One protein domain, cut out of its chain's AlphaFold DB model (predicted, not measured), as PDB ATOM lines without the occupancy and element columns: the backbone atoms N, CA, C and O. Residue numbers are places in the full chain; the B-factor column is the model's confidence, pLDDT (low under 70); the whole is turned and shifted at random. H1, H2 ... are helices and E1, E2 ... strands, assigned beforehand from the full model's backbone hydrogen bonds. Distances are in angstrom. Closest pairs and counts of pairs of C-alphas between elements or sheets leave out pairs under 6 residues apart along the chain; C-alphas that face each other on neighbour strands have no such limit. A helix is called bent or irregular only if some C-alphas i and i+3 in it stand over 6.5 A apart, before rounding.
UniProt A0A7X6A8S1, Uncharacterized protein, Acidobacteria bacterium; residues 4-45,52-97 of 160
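Overview. This is residues 4 to 45 and 52 to 97 of the 160 residues of an uncharacterized protein of Acidobacteria bacterium (UniProt A0A7X6A8S1). A narrow ribbon of two antiparallel strands, E1 and E4, lies in the middle, and at one end E1 runs on into the small hairpin E2 and E3. The long helix H3 runs beside the ribbon on one side with the short H4 at its far end, H2 lies near E4 on the other side, and H1 is at the end of the ribbon away from the hairpin. The printed part has 88 residues, with four named helices and four named strands in the order H1 E1 E2 E3 H2 H3 H4 E4, and its class is mixed, helices and strands. It is only just compact, close to loose, with a radius of gyration of the C-alphas of 14.5 A and spans of 47 by 33 by 19 A.

Along the chain. Find C-alpha 4 at (-10.204, -31.202, 12.257); from there H1 runs through residues 4 to 13, 14.9 A. Next come the strands E1, residues 16 to 21, 15.2 A long, E2, residues 24 to 26, and E3, residues 32 to 34. H2 is residues 37 to 43, 10.0 A long. After the cut, look for C-alpha 64 at (-5.187, -46.796, 0.584), where H3 begins; it spans residues 64 to 81, 25.6 A, and is neither bent nor irregular, but only just: C-alphas 72 and 75 are 6.4 A apart. H4 is residues 83 to 86, and E4, residues 89 to 94, runs 16.6 A to C-alpha 94 at (-1.137, -53.501, 13.625).

Arrangement. Start at E1 and E4, antiparallel neighbours at 154 degrees, where N 19 and O 91 are 2.8 A apart, within hydrogen-bond range. E1 runs on into E2 across a break of 2 residues, at 21 degrees. E2 and E3 form an antiparallel hairpin, with N 25 and O 33 at 2.9 A, within hydrogen-bond range. The closest C-alphas of H2 and E4 are those of Pro 37 and Gly 89, 5.1 A apart; those of H3 and E4 are Ala 70 and Phe 90, 6.4 A apart. H3 touches H4 with residues 74 to 79 alone, the closest C-alphas being those of Ser 78 and Gly 85, 4.1 A apart. H1 and H3 only just touch, only at their ends, with 3 pairs of C-alphas within 8 A; the closest are Val 12 and Ala 66, 5.7 A, and the lines are about perpendicular at 83 degrees. O i to N i+4 pairs are within hydrogen-bond range in 4 of 6 in H1, 12 of 14 in H3 and 1 of 3 in H2, which has 3 of 4 O i to N i+3 pairs within range; H4 is too short for an O i to N i+4 pair.

Size, cuts and confidence. The two farthest C-alphas, those of Glu 4 and Pro 28, are 49.4 A apart. Residues 46 to 51 are not printed, and C-alphas 45 and 52 are 9.9 A apart across the cut. The links printed whole are tight, and residues 52 to 63 hold no named element. The mean pLDDT of the printed part is 93.2, and no printed residue is under 70.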
ATOM      1  N   GLU A   4      -9.503 -30.284  13.160       87.69
ATOM      2  CA  GLU A   4     -10.204 -31.202  12.257       87.69
ATOM      3  C   GLU A   4      -9.265 -31.847  11.225       87.69
ATOM      4  O   GLU A   4      -9.222 -33.067  11.108       87.69
ATOM      5  N   ALA A   5      -8.422 -31.050  10.557       83.44
ATOM      6  CA  ALA A   5      -7.437 -31.574   9.607       83.44
ATOM      7  C   ALA A   5      -6.355 -32.432  10.288       83.44
ATOM      8  O   ALA A   5      -5.761 -33.311   9.666       83.44
ATOM      9  N   THR A   6      -6.068 -32.167  11.566       87.81
ATOM     10  CA  THR A   6      -5.128 -32.974  12.356       87.81
ATOM     11  C   THR A   6      -5.740 -34.326  12.701       87.81
ATOM     12  O   THR A   6      -5.075 -35.348  12.561       87.81
ATOM     13  N   GLU A   7      -7.007 -34.345  13.107       90.25
ATOM     14  CA  GLU A   7      -7.730 -35.578  13.412       90.25
ATOM     15  C   GLU A   7      -7.889 -36.460  12.173       90.25
ATOM     16  O   GLU A   7      -7.614 -37.656  12.243       90.25
ATOM     17  N   GLU A   8      -8.253 -35.873  11.032       86.19
ATOM     18  CA  GLU A   8      -8.362 -36.594   9.764       86.19
ATOM     19  C   GLU A   8      -7.037 -37.293   9.427       86.19
ATOM     20  O   GLU A   8      -7.006 -38.505   9.215       86.19
ATOM     21  N   PHE A   9      -5.923 -36.564   9.517       85.81
ATOM     22  CA  PHE A   9      -4.588 -37.108   9.289       85.81
ATOM     23  C   PHE A   9      -4.217 -38.230  10.273       85.81
ATOM     24  O   PHE A   9      -3.711 -39.279   9.871       85.81
ATOM     25  N   LEU A  10      -4.459 -38.032  11.572       89.56
ATOM     26  CA  LEU A  10      -4.101 -39.012  12.598       89.56
ATOM     27  C   LEU A  10      -4.970 -40.269  12.524       89.56
ATOM     28  O   LEU A  10      -4.466 -41.366  12.764       89.56
ATOM     29  N   SER A  11      -6.249 -40.133  12.175       92.94
ATOM     30  CA  SER A  11      -7.189 -41.255  12.084       92.94
ATOM     31  C   SER A  11      -6.733 -42.325  11.087       92.94
ATOM     32  O   SER A  11      -6.906 -43.514  11.345       92.94
ATOM     33  N   VAL A  12      -6.056 -41.912  10.010       93.56
ATOM     34  CA  VAL A  12      -5.472 -42.798   8.996       93.56
ATOM     35  C   VAL A  12      -4.356 -43.672   9.574       93.56
ATOM     36  O   VAL A  12      -4.206 -44.828   9.177       93.56
ATOM     37  N   LEU A  13      -3.576 -43.135  10.517       93.00
ATOM     38  CA  LEU A  13      -2.433 -43.818  11.121       93.00
ATOM     39  C   LEU A  13      -2.781 -44.603  12.388       93.00
ATOM     40  O   LEU A  13      -2.093 -45.573  12.679       93.00
ATOM     41  N   ARG A  14      -3.835 -44.231  13.125       93.25
ATOM     42  CA  ARG A  14      -4.235 -44.883  14.391       93.25
ATOM     43  C   ARG A  14      -4.337 -46.413  14.352       93.25
ATOM     44  O   ARG A  14      -3.990 -47.024  15.359       93.25
ATOM     45  N   PRO A  15      -4.787 -47.056  13.259       96.19
ATOM     46  CA  PRO A  15      -4.830 -48.516  13.191       96.19
ATOM     47  C   PRO A  15      -3.448 -49.179  13.130       96.19
ATOM     48  O   PRO A  15      -3.368 -50.404  13.226       96.19
ATOM     49  N   TYR A  16      -2.373 -48.401  12.957       97.25
ATOM     50  CA  TYR A  16      -1.041 -48.910  12.672       97.25
ATOM     51  C   TYR A  16       0.036 -48.386  13.622       97.25
ATOM     52  O   TYR A  16       0.069 -47.215  13.992       97.25
ATOM     53  N   THR A  17       1.020 -49.237  13.899       96.38
ATOM     54  CA  THR A  17       2.363 -48.792  14.274       96.38
ATOM     55  C   THR A  17       3.182 -48.669  12.994       96.38
ATOM     56  O   THR A  17       3.446 -49.663  12.315       96.38
ATOM     57  N   MET A  18       3.563 -47.442  12.633       95.62
ATOM     58  CA  MET A  18       4.356 -47.169  11.434       95.62
ATOM     59  C   MET A  18       5.845 -47.105  11.779       95.62
ATOM     60  O   MET A  18       6.267 -46.290  12.598       95.62
ATOM     61  N   LEU A  19       6.645 -47.935  11.116       96.12
ATOM     62  CA  LEU A  19       8.101 -47.921  11.191       96.12
ATOM     63  C   LEU A  19       8.675 -47.352   9.897       96.12
ATOM     64  O   LEU A  19       8.282 -47.753   8.801       96.12
ATOM     65  N   VAL A  20       9.642 -46.448  10.031       95.31
ATOM     66  CA  VAL A  20      10.455 -45.963   8.914       95.31
ATOM     67  C   VAL A  20      11.855 -46.521   9.101       95.31
ATOM     68  O   VAL A  20      12.523 -46.204  10.083       95.31
ATOM     69  N   VAL A  21      12.271 -47.402   8.195       95.56
ATOM     70  CA  VAL A  21      13.511 -48.175   8.332       95.56
ATOM     71  C   VAL A  21      14.387 -47.956   7.111       95.56
ATOM     72  O   VAL A  21      13.917 -47.960   5.975       95.56
ATOM     73  N   LEU A  22      15.679 -47.791   7.364       93.50
ATOM     74  CA  LEU A  22      16.727 -47.748   6.363       93.50
ATOM     75  C   LEU A  22      17.813 -48.733   6.780       93.50
ATOM     76  O   LEU A  22      18.260 -48.705   7.924       93.50
ATOM     77  N   ASP A  23      18.268 -49.547   5.839       93.69
ATOM     78  CA  ASP A  23      19.475 -50.351   5.994       93.69
ATOM     79  C   ASP A  23      20.346 -50.148   4.762       93.69
ATOM     80  O   ASP A  23      19.864 -50.103   3.624       93.69
ATOM     81  N   GLY A  24      21.640 -49.999   4.990       92.44
ATOM     82  CA  GLY A  24      22.601 -49.813   3.931       92.44
ATOM     83  C   GLY A  24      24.025 -49.991   4.423       92.44
ATOM     84  O   GLY A  24      24.365 -49.706   5.571       92.44
ATOM     85  N   LYS A  25      24.885 -50.450   3.517       92.94
ATOM     86  CA  LYS A  25      26.316 -50.614   3.774       92.94
ATOM     87  C   LYS A  25      27.081 -49.451   3.169       92.94
ATOM     88  O   LYS A  25      27.008 -49.223   1.961       92.94
ATOM     89  N   LEU A  26      27.832 -48.742   4.007       93.19
ATOM     90  CA  LEU A  26      28.741 -47.694   3.563       93.19
ATOM     91  C   LEU A  26      29.985 -48.327   2.924       93.19
ATOM     92  O   LEU A  26      30.686 -49.124   3.546       93.19
ATOM     93  N   GLY A  27      30.245 -47.979   1.671       93.44
ATOM     94  CA  GLY A  27      31.428 -48.387   0.929       93.44
ATOM     95  C   GLY A  27      32.661 -47.536   1.264       93.44
ATOM     96  O   GLY A  27      32.541 -46.441   1.815       93.44
ATOM     97  N   PRO A  28      33.864 -47.988   0.868       92.81
ATOM     98  CA  PRO A  28      35.135 -47.335   1.213       92.81
ATOM     99  C   PRO A  28      35.292 -45.914   0.650       92.81
ATOM    100  O   PRO A  28      36.102 -45.143   1.152       92.81
ATOM    101  N   PHE A  29      34.514 -45.559  -0.375       91.44
ATOM    102  CA  PHE A  29      34.522 -44.237  -1.008       91.44
ATOM    103  C   PHE A  29      33.261 -43.414  -0.692       91.44
ATOM    104  O   PHE A  29      32.948 -42.468  -1.409       91.44
ATOM    105  N   GLY A  30      32.508 -43.782   0.351       86.31
ATOM    106  CA  GLY A  30      31.351 -43.017   0.832       86.31
ATOM    107  C   GLY A  30      30.019 -43.290   0.120       86.31
ATOM    108  O   GLY A  30      28.995 -42.766   0.545       86.31
ATOM    109  N   GLY A  31      29.995 -44.123  -0.925       90.25
ATOM    110  CA  GLY A  31      28.742 -44.605  -1.520       90.25
ATOM    111  C   GLY A  31      28.015 -45.578  -0.587       90.25
ATOM    112  O   GLY A  31      28.666 -46.355   0.106       90.25
ATOM    113  N   ILE A  32      26.682 -45.564  -0.575       92.94
ATOM    114  CA  ILE A  32      25.867 -46.464   0.255       92.94
ATOM    115  C   ILE A  32      25.164 -47.472  -0.654       92.94
ATOM    116  O   ILE A  32      24.547 -47.091  -1.646       92.94
ATOM    117  N   THR A  33      25.262 -48.760  -0.325       94.00
ATOM    118  CA  THR A  33      24.456 -49.818  -0.954       94.00
ATOM    119  C   THR A  33      23.284 -50.133  -0.039       94.00
ATOM    120  O   THR A  33      23.489 -50.740   1.013       94.00
ATOM    121  N   PHE A  34      22.091 -49.680  -0.412       94.00
ATOM    122  CA  PHE A  34      20.879 -49.865   0.381       94.00
ATOM    123  C   PHE A  34      20.285 -51.261   0.196       94.00
ATOM    124  O   PHE A  34      20.440 -51.884  -0.856       94.00
ATOM    125  N   VAL A  35      19.613 -51.753   1.233       93.81
ATOM    126  CA  VAL A  35      18.778 -52.952   1.141       93.81
ATOM    127  C   VAL A  35      17.411 -52.546   0.597       93.81
ATOM    128  O   VAL A  35      16.792 -51.607   1.094       93.81
ATOM    129  N   GLU A  36      16.927 -53.274  -0.408       90.44
ATOM    130  CA  GLU A  36      15.618 -53.023  -1.012       90.44
ATOM    131  C   GLU A  36      14.481 -53.131   0.026       90.44
ATOM    132  O   GLU A  36      14.452 -54.095   0.805       90.44
ATOM    133  N   PRO A  37      13.483 -52.222   0.020       87.44
ATOM    134  CA  PRO A  37      12.386 -52.235   0.990       87.44
ATOM    135  C   PRO A  37      11.616 -53.563   1.066       87.44
ATOM    136  O   PRO A  37      11.168 -53.966   2.140       87.44
ATOM    137  N   GLY A  38      11.483 -54.276  -0.059       87.88
ATOM    138  CA  GLY A  38      10.840 -55.592  -0.103       87.88
ATOM    139  C   GLY A  38      11.598 -56.672   0.680       87.88
ATOM    140  O   GLY A  38      10.971 -57.528   1.305       87.88
ATOM    141  N   GLU A  39      12.932 -56.608   0.703       91.56
ATOM    142  CA  GLU A  39      13.763 -57.505   1.514       91.56
ATOM    143  C   GLU A  39      13.789 -57.065   2.980       91.56
ATOM    144  O   GLU A  39      13.682 -57.908   3.871       91.56
ATOM    145  N   LEU A  40      13.813 -55.751   3.242       92.81
ATOM    146  CA  LEU A  40      13.678 -55.207   4.597       92.81
ATOM    147  C   LEU A  40      12.392 -55.657   5.286       92.81
ATOM    148  O   LEU A  40      12.417 -56.024   6.457       92.81
ATOM    149  N   ARG A  41      11.271 -55.717   4.558       94.75
ATOM    150  CA  ARG A  41       9.994 -56.185   5.119       94.75
ATOM    151  C   ARG A  41      10.120 -57.549   5.802       94.75
ATOM    152  O   ARG A  41       9.503 -57.772   6.837       94.75
ATOM    153  N   LYS A  42      10.904 -58.458   5.215       94.50
ATOM    154  CA  LYS A  42      11.070 -59.837   5.700       94.50
ATOM    155  C   LYS A  42      11.940 -59.919   6.952       94.50
ATOM    156  O   LYS A  42      11.904 -60.933   7.642       94.50
ATOM    157  N   SER A  43      12.741 -58.890   7.222       94.56
ATOM    158  CA  SER A  43      13.684 -58.855   8.337       94.56
ATOM    159  C   SER A  43      13.166 -58.067   9.544       94.56
ATOM    160  O   SER A  43      13.770 -58.149  10.615       94.56
ATOM    161  N   ILE A  44      12.059 -57.329   9.389       97.94
ATOM    162  CA  ILE A  44      11.463 -56.508  10.444       97.94
ATOM    163  C   ILE A  44      10.558 -57.352  11.341       97.94
ATOM    164  O   ILE A  44       9.619 -57.998  10.875       97.94
ATOM    165  N   VAL A  45      10.811 -57.287  12.646       98.12
ATOM    166  CA  VAL A  45       9.944 -57.862  13.682       98.12
ATOM    167  C   VAL A  45       9.854 -56.883  14.845       98.12
ATOM    168  O   VAL A  45      10.885 -56.517  15.403       98.12
ATOM    169  N   ASP A  52       5.339 -60.867  22.540       96.88
ATOM    170  CA  ASP A  52       4.618 -61.228  21.326       96.88
ATOM    171  C   ASP A  52       5.232 -60.541  20.106       96.88
ATOM    172  O   ASP A  52       5.843 -59.473  20.179       96.88
ATOM    173  N   ARG A  53       5.126 -61.205  18.952       97.69
ATOM    174  CA  ARG A  53       5.880 -60.854  17.744       97.69
ATOM    175  C   ARG A  53       4.955 -60.394  16.631       97.69
ATOM    176  O   ARG A  53       4.087 -61.145  16.193       97.69
ATOM    177  N   TYR A  54       5.254 -59.227  16.077       98.06
ATOM    178  CA  TYR A  54       4.492 -58.600  15.007       98.06
ATOM    179  C   TYR A  54       5.392 -58.351  13.804       98.06
ATOM    180  O   TYR A  54       6.516 -57.862  13.926       98.06
ATOM    181  N   VAL A  55       4.889 -58.690  12.622       97.56
ATOM    182  CA  VAL A  55       5.566 -58.450  11.343       97.56
ATOM    183  C   VAL A  55       4.805 -57.386  10.556       97.56
ATOM    184  O   VAL A  55       3.611 -57.190  10.804       97.56
ATOM    185  N   PRO A  56       5.450 -56.699   9.597       97.81
ATOM    186  CA  PRO A  56       4.747 -55.775   8.721       97.81
ATOM    187  C   PRO A  56       3.555 -56.451   8.036       97.81
ATOM    188  O   PRO A  56       3.702 -57.510   7.418       97.81
ATOM    189  N   LEU A  57       2.386 -55.810   8.107       97.12
ATOM    190  CA  LEU A  57       1.182 -56.186   7.366       97.12
ATOM    191  C   LEU A  57       1.516 -56.315   5.884       97.12
ATOM    192  O   LEU A  57       2.409 -55.620   5.421       97.12
ATOM    193  N   ALA A  58       0.827 -57.160   5.119       94.06
ATOM    194  CA  ALA A  58       0.979 -57.208   3.659       94.06
ATOM    195  C   ALA A  58       0.438 -55.927   2.992       94.06
ATOM    196  O   ALA A  58      -0.406 -55.244   3.561       94.06
ATOM    197  N   GLU A  59       0.889 -55.595   1.778       85.50
ATOM    198  CA  GLU A  59       0.519 -54.329   1.110       85.50
ATOM    199  C   GLU A  59      -0.993 -54.183   0.908       85.50
ATOM    200  O   GLU A  59      -1.541 -53.120   1.167       85.50
ATOM    201  N   GLY A  60      -1.690 -55.267   0.551       90.00
ATOM    202  CA  GLY A  60      -3.152 -55.267   0.416       90.00
ATOM    203  C   GLY A  60      -3.930 -55.205   1.738       90.00
ATOM    204  O   GLY A  60      -5.151 -55.105   1.705       90.00
ATOM    205  N   ALA A  61      -3.248 -55.291   2.885       94.25
ATOM    206  CA  ALA A  61      -3.850 -55.180   4.214       94.25
ATOM    207  C   ALA A  61      -3.685 -53.779   4.832       94.25
ATOM    208  O   ALA A  61      -4.235 -53.517   5.898       94.25
ATOM    209  N   VAL A  62      -2.940 -52.883   4.175       96.56
ATOM    210  CA  VAL A  62      -2.808 -51.475   4.570       96.56
ATOM    211  C   VAL A  62      -3.832 -50.654   3.792       96.56
ATOM    212  O   VAL A  62      -4.041 -50.868   2.599       96.56
ATOM    213  N   SER A  63      -4.490 -49.703   4.456       96.38
ATOM    214  CA  SER A  63      -5.469 -48.836   3.800       96.38
ATOM    215  C   SER A  63      -4.826 -47.998   2.689       96.38
ATOM    216  O   SER A  63      -3.643 -47.635   2.744       96.38
ATOM    217  N   ALA A  64      -5.627 -47.659   1.677       95.75
ATOM    218  CA  ALA A  64      -5.187 -46.796   0.584       95.75
ATOM    219  C   ALA A  64      -4.687 -45.441   1.109       95.75
ATOM    220  O   ALA A  64      -3.647 -44.962   0.665       95.75
ATOM    221  N   ASP A  65      -5.361 -44.870   2.109       94.56
ATOM    222  CA  ASP A  65      -4.988 -43.575   2.688       94.56
ATOM    223  C   ASP A  65      -3.645 -43.626   3.428       94.56
ATOM    224  O   ASP A  65      -2.799 -42.756   3.220       94.56
ATOM    225  N   ALA A  66      -3.390 -44.672   4.225       95.00
ATOM    226  CA  ALA A  66      -2.104 -44.834   4.909       95.00
ATOM    227  C   ALA A  66      -0.962 -45.069   3.906       95.00
ATOM    228  O   ALA A  66       0.136 -44.526   4.051       95.00
ATOM    229  N   THR A  67      -1.243 -45.815   2.836       94.62
ATOM    230  CA  THR A  67      -0.297 -46.031   1.735       94.62
ATOM    231  C   THR A  67       0.014 -44.721   1.008       94.62
ATOM    232  O   THR A  67       1.182 -44.390   0.797       94.62
ATOM    233  N   ASN A  68      -1.010 -43.933   0.675       93.69
ATOM    234  CA  ASN A  68      -0.859 -42.631   0.024       93.69
ATOM    235  C   ASN A  68      -0.071 -41.650   0.894       93.69
ATOM    236  O   ASN A  68       0.743 -40.886   0.373       93.69
ATOM    237  N   LEU A  69      -0.254 -41.704   2.215       90.94
ATOM    238  CA  LEU A  69       0.537 -40.911   3.143       90.94
ATOM    239  C   LEU A  69       2.030 -41.260   3.057       90.94
ATOM    240  O   LEU A  69       2.857 -40.362   2.907       90.94
ATOM    241  N   ALA A  70       2.393 -42.545   3.082       91.69
ATOM    242  CA  ALA A  70       3.790 -42.962   2.920       91.69
ATOM    243  C   ALA A  70       4.377 -42.518   1.565       91.69
ATOM    244  O   ALA A  70       5.509 -42.030   1.503       91.69
ATOM    245  N   VAL A  71       3.593 -42.621   0.485       91.88
ATOM    246  CA  VAL A  71       3.980 -42.145  -0.856       91.88
ATOM    247  C   VAL A  71       4.224 -40.635  -0.864       91.88
ATOM    248  O   VAL A  71       5.182 -40.182  -1.486       91.88
ATOM    249  N   MET A  72       3.410 -39.859  -0.149       91.31
ATOM    250  CA  MET A  72       3.572 -38.409  -0.020       91.31
ATOM    251  C   MET A  72       4.773 -38.023   0.855       91.31
ATOM    252  O   MET A  72       5.439 -37.024   0.586       91.31
ATOM    253  N   MET A  73       5.085 -38.820   1.880       90.25
ATOM    254  CA  MET A  73       6.212 -38.567   2.781       90.25
ATOM    255  C   MET A  73       7.571 -38.851   2.133       90.25
ATOM    256  O   MET A  73       8.537 -38.145   2.424       90.25
ATOM    257  N   LYS A  74       7.660 -39.833   1.226       91.12
ATOM    258  CA  LYS A  74       8.904 -40.152   0.503       91.12
ATOM    259  C   LYS A  74       9.587 -38.939  -0.145       91.12
ATOM    260  O   LYS A  74      10.740 -38.693   0.194       91.12
ATOM    261  N   PRO A  75       8.940 -38.144  -1.021       93.31
ATOM    262  CA  PRO A  75       9.600 -37.007  -1.659       93.31
ATOM    263  C   PRO A  75      10.046 -35.936  -0.655       93.31
ATOM    264  O   PRO A  75      11.077 -35.304  -0.872       93.31
ATOM    265  N   LEU A  76       9.332 -35.750   0.461       93.00
ATOM    266  CA  LEU A  76       9.760 -34.831   1.521       93.00
ATOM    267  C   LEU A  76      11.076 -35.300   2.155       93.00
ATOM    268  O   LEU A  76      12.016 -34.514   2.278       93.00
ATOM    269  N   LEU A  77      11.172 -36.590   2.485       93.56
ATOM    270  CA  LEU A  77      12.393 -37.178   3.032       93.56
ATOM    271  C   LEU A  77      13.533 -37.180   2.011       93.56
ATOM    272  O   LEU A  77      14.655 -36.840   2.375       93.56
ATOM    273  N   SER A  78      13.266 -37.490   0.741       94.44
ATOM    274  CA  SER A  78      14.269 -37.423  -0.330       94.44
ATOM    275  C   SER A  78      14.812 -36.009  -0.519       94.44
ATOM    276  O   SER A  78      16.013 -35.827  -0.681       94.44
ATOM    277  N   ASN A  79      13.958 -34.986  -0.443       95.50
ATOM    278  CA  ASN A  79      14.403 -33.596  -0.548       95.50
ATOM    279  C   ASN A  79      15.277 -33.169   0.641       95.50
ATOM    280  O   ASN A  79      16.185 -32.359   0.471       95.50
ATOM    281  N   MET A  80      15.020 -33.704   1.839       93.19
ATOM    282  CA  MET A  80      15.766 -33.357   3.055       93.19
ATOM    283  C   MET A  80      17.057 -34.165   3.233       93.19
ATOM    284  O   MET A  80      18.054 -33.634   3.715       93.19
ATOM    285  N   LEU A  81      17.033 -35.452   2.881       93.19
ATOM    286  CA  LEU A  81      18.088 -36.427   3.184       93.19
ATOM    287  C   LEU A  81      18.772 -36.979   1.922       93.19
ATOM    288  O   LEU A  81      19.657 -37.832   2.018       93.19
ATOM    289  N   GLY A  82      18.369 -36.517   0.737       91.38
ATOM    290  CA  GLY A  82      18.895 -36.977  -0.542       91.38
ATOM    291  C   GLY A  82      18.615 -38.468  -0.781       91.38
ATOM    292  O   GLY A  82      17.530 -38.952  -0.443       91.38
ATOM    293  N   PRO A  83      19.595 -39.228  -1.312       88.81
ATOM    294  CA  PRO A  83      19.444 -40.660  -1.589       88.81
ATOM    295  C   PRO A  83      19.033 -41.493  -0.366       88.81
ATOM    296  O   PRO A  83      18.332 -42.490  -0.500       88.81
ATOM    297  N   THR A  84      19.423 -41.077   0.839       90.62
ATOM    298  CA  THR A  84      19.037 -41.737   2.095       90.62
ATOM    299  C   THR A  84      17.522 -41.715   2.294       90.62
ATOM    300  O   THR A  84      16.943 -42.731   2.661       90.62
ATOM    301  N   GLY A  85      16.872 -40.577   2.027       91.81
ATOM    302  CA  GLY A  85      15.424 -40.431   2.179       91.81
ATOM    303  C   GLY A  85      14.634 -41.236   1.147       91.81
ATOM    304  O   GLY A  85      13.597 -41.808   1.475       91.81
ATOM    305  N   GLU A  86      15.160 -41.356  -0.073       90.44
ATOM    306  CA  GLU A  86      14.546 -42.151  -1.146       90.44
ATOM    307  C   GLU A  86      14.502 -43.650  -0.815       90.44
ATOM    308  O   GLU A  86      13.535 -44.343  -1.148       90.44
ATOM    309  N   ASN A  87      15.529 -44.129  -0.108       91.88
ATOM    310  CA  ASN A  87      15.701 -45.532   0.258       91.88
ATOM    311  C   ASN A  87      15.076 -45.898   1.615       91.88
ATOM    312  O   ASN A  87      15.144 -47.055   2.027       91.88
ATOM    313  N   MET A  88      14.432 -44.952   2.308       93.25
ATOM    314  CA  MET A  88      13.658 -45.265   3.510       93.25
ATOM    315  C   MET A  88      12.405 -46.074   3.148       93.25
ATOM    316  O   MET A  88      11.570 -45.665   2.334       93.25
ATOM    317  N   GLY A  89      12.263 -47.237   3.780       94.00
ATOM    318  CA  GLY A  89      11.070 -48.068   3.703       94.00
ATOM    319  C   GLY A  89      10.061 -47.687   4.783       94.00
ATOM    320  O   GLY A  89      10.431 -47.483   5.937       94.00
ATOM    321  N   PHE A  90       8.785 -47.621   4.406       95.56
ATOM    322  CA  PHE A  90       7.663 -47.431   5.323       95.56
ATOM    323  C   PHE A  90       6.976 -48.776   5.542       95.56
ATOM    324  O   PHE A  90       6.558 -49.426   4.583       95.56
ATOM    325  N   PHE A  91       6.860 -49.187   6.799       96.81
ATOM    326  CA  PHE A  91       6.316 -50.482   7.187       96.81
ATOM    327  C   PHE A  91       5.212 -50.280   8.216       96.81
ATOM    328  O   PHE A  91       5.409 -49.599   9.218       96.81
ATOM    329  N   PHE A  92       4.054 -50.882   7.968       97.56
ATOM    330  CA  PHE A  92       2.889 -50.775   8.840       97.56
ATOM    331  C   PHE A  92       2.681 -52.097   9.566       97.56
ATOM    332  O   PHE A  92       2.611 -53.149   8.935       97.56
ATOM    333  N   LEU A  93       2.589 -52.035  10.886       98.00
ATOM    334  CA  LEU A  93       2.224 -53.134  11.774       98.00
ATOM    335  C   LEU A  93       0.853 -52.819  12.384       98.00
ATOM    336  O   LEU A  93       0.484 -51.644  12.405       98.00
ATOM    337  N   PRO A  94       0.080 -53.805  12.870       97.31
ATOM    338  CA  PRO A  94      -1.137 -53.501  13.625       97.31
ATOM    339  C   PRO A  94      -0.797 -52.628  14.839       97.31
ATOM    340  O   PRO A  94       0.210 -52.867  15.484       97.31
ATOM    341  N   ALA A  95      -1.608 -51.627  15.177       97.00
ATOM    342  CA  ALA A  95      -1.363 -50.830  16.387       97.00
ATOM    343  C   ALA A  95      -1.655 -51.603  17.680       97.00
ATOM    344  O   ALA A  95      -1.145 -51.245  18.742       97.00
ATOM    345  N   THR A  96      -2.506 -52.630  17.601       97.00
ATOM    346  CA  THR A  96      -3.035 -53.342  18.766       97.00
ATOM    347  C   THR A  96      -2.819 -54.849  18.699       97.00
ATOM    348  O   THR A  96      -2.745 -55.433  17.616       97.00
ATOM    349  N   THR A  97      -2.717 -55.461  19.877       94.94
ATOM    350  CA  THR A  97      -2.779 -56.905  20.089       94.94
ATOM    351  C   THR A  97      -4.190 -57.420  19.784       94.94
ATOM    352  O   THR A  97      -5.149 -56.647  19.713       94.94
TER     353      THR A  97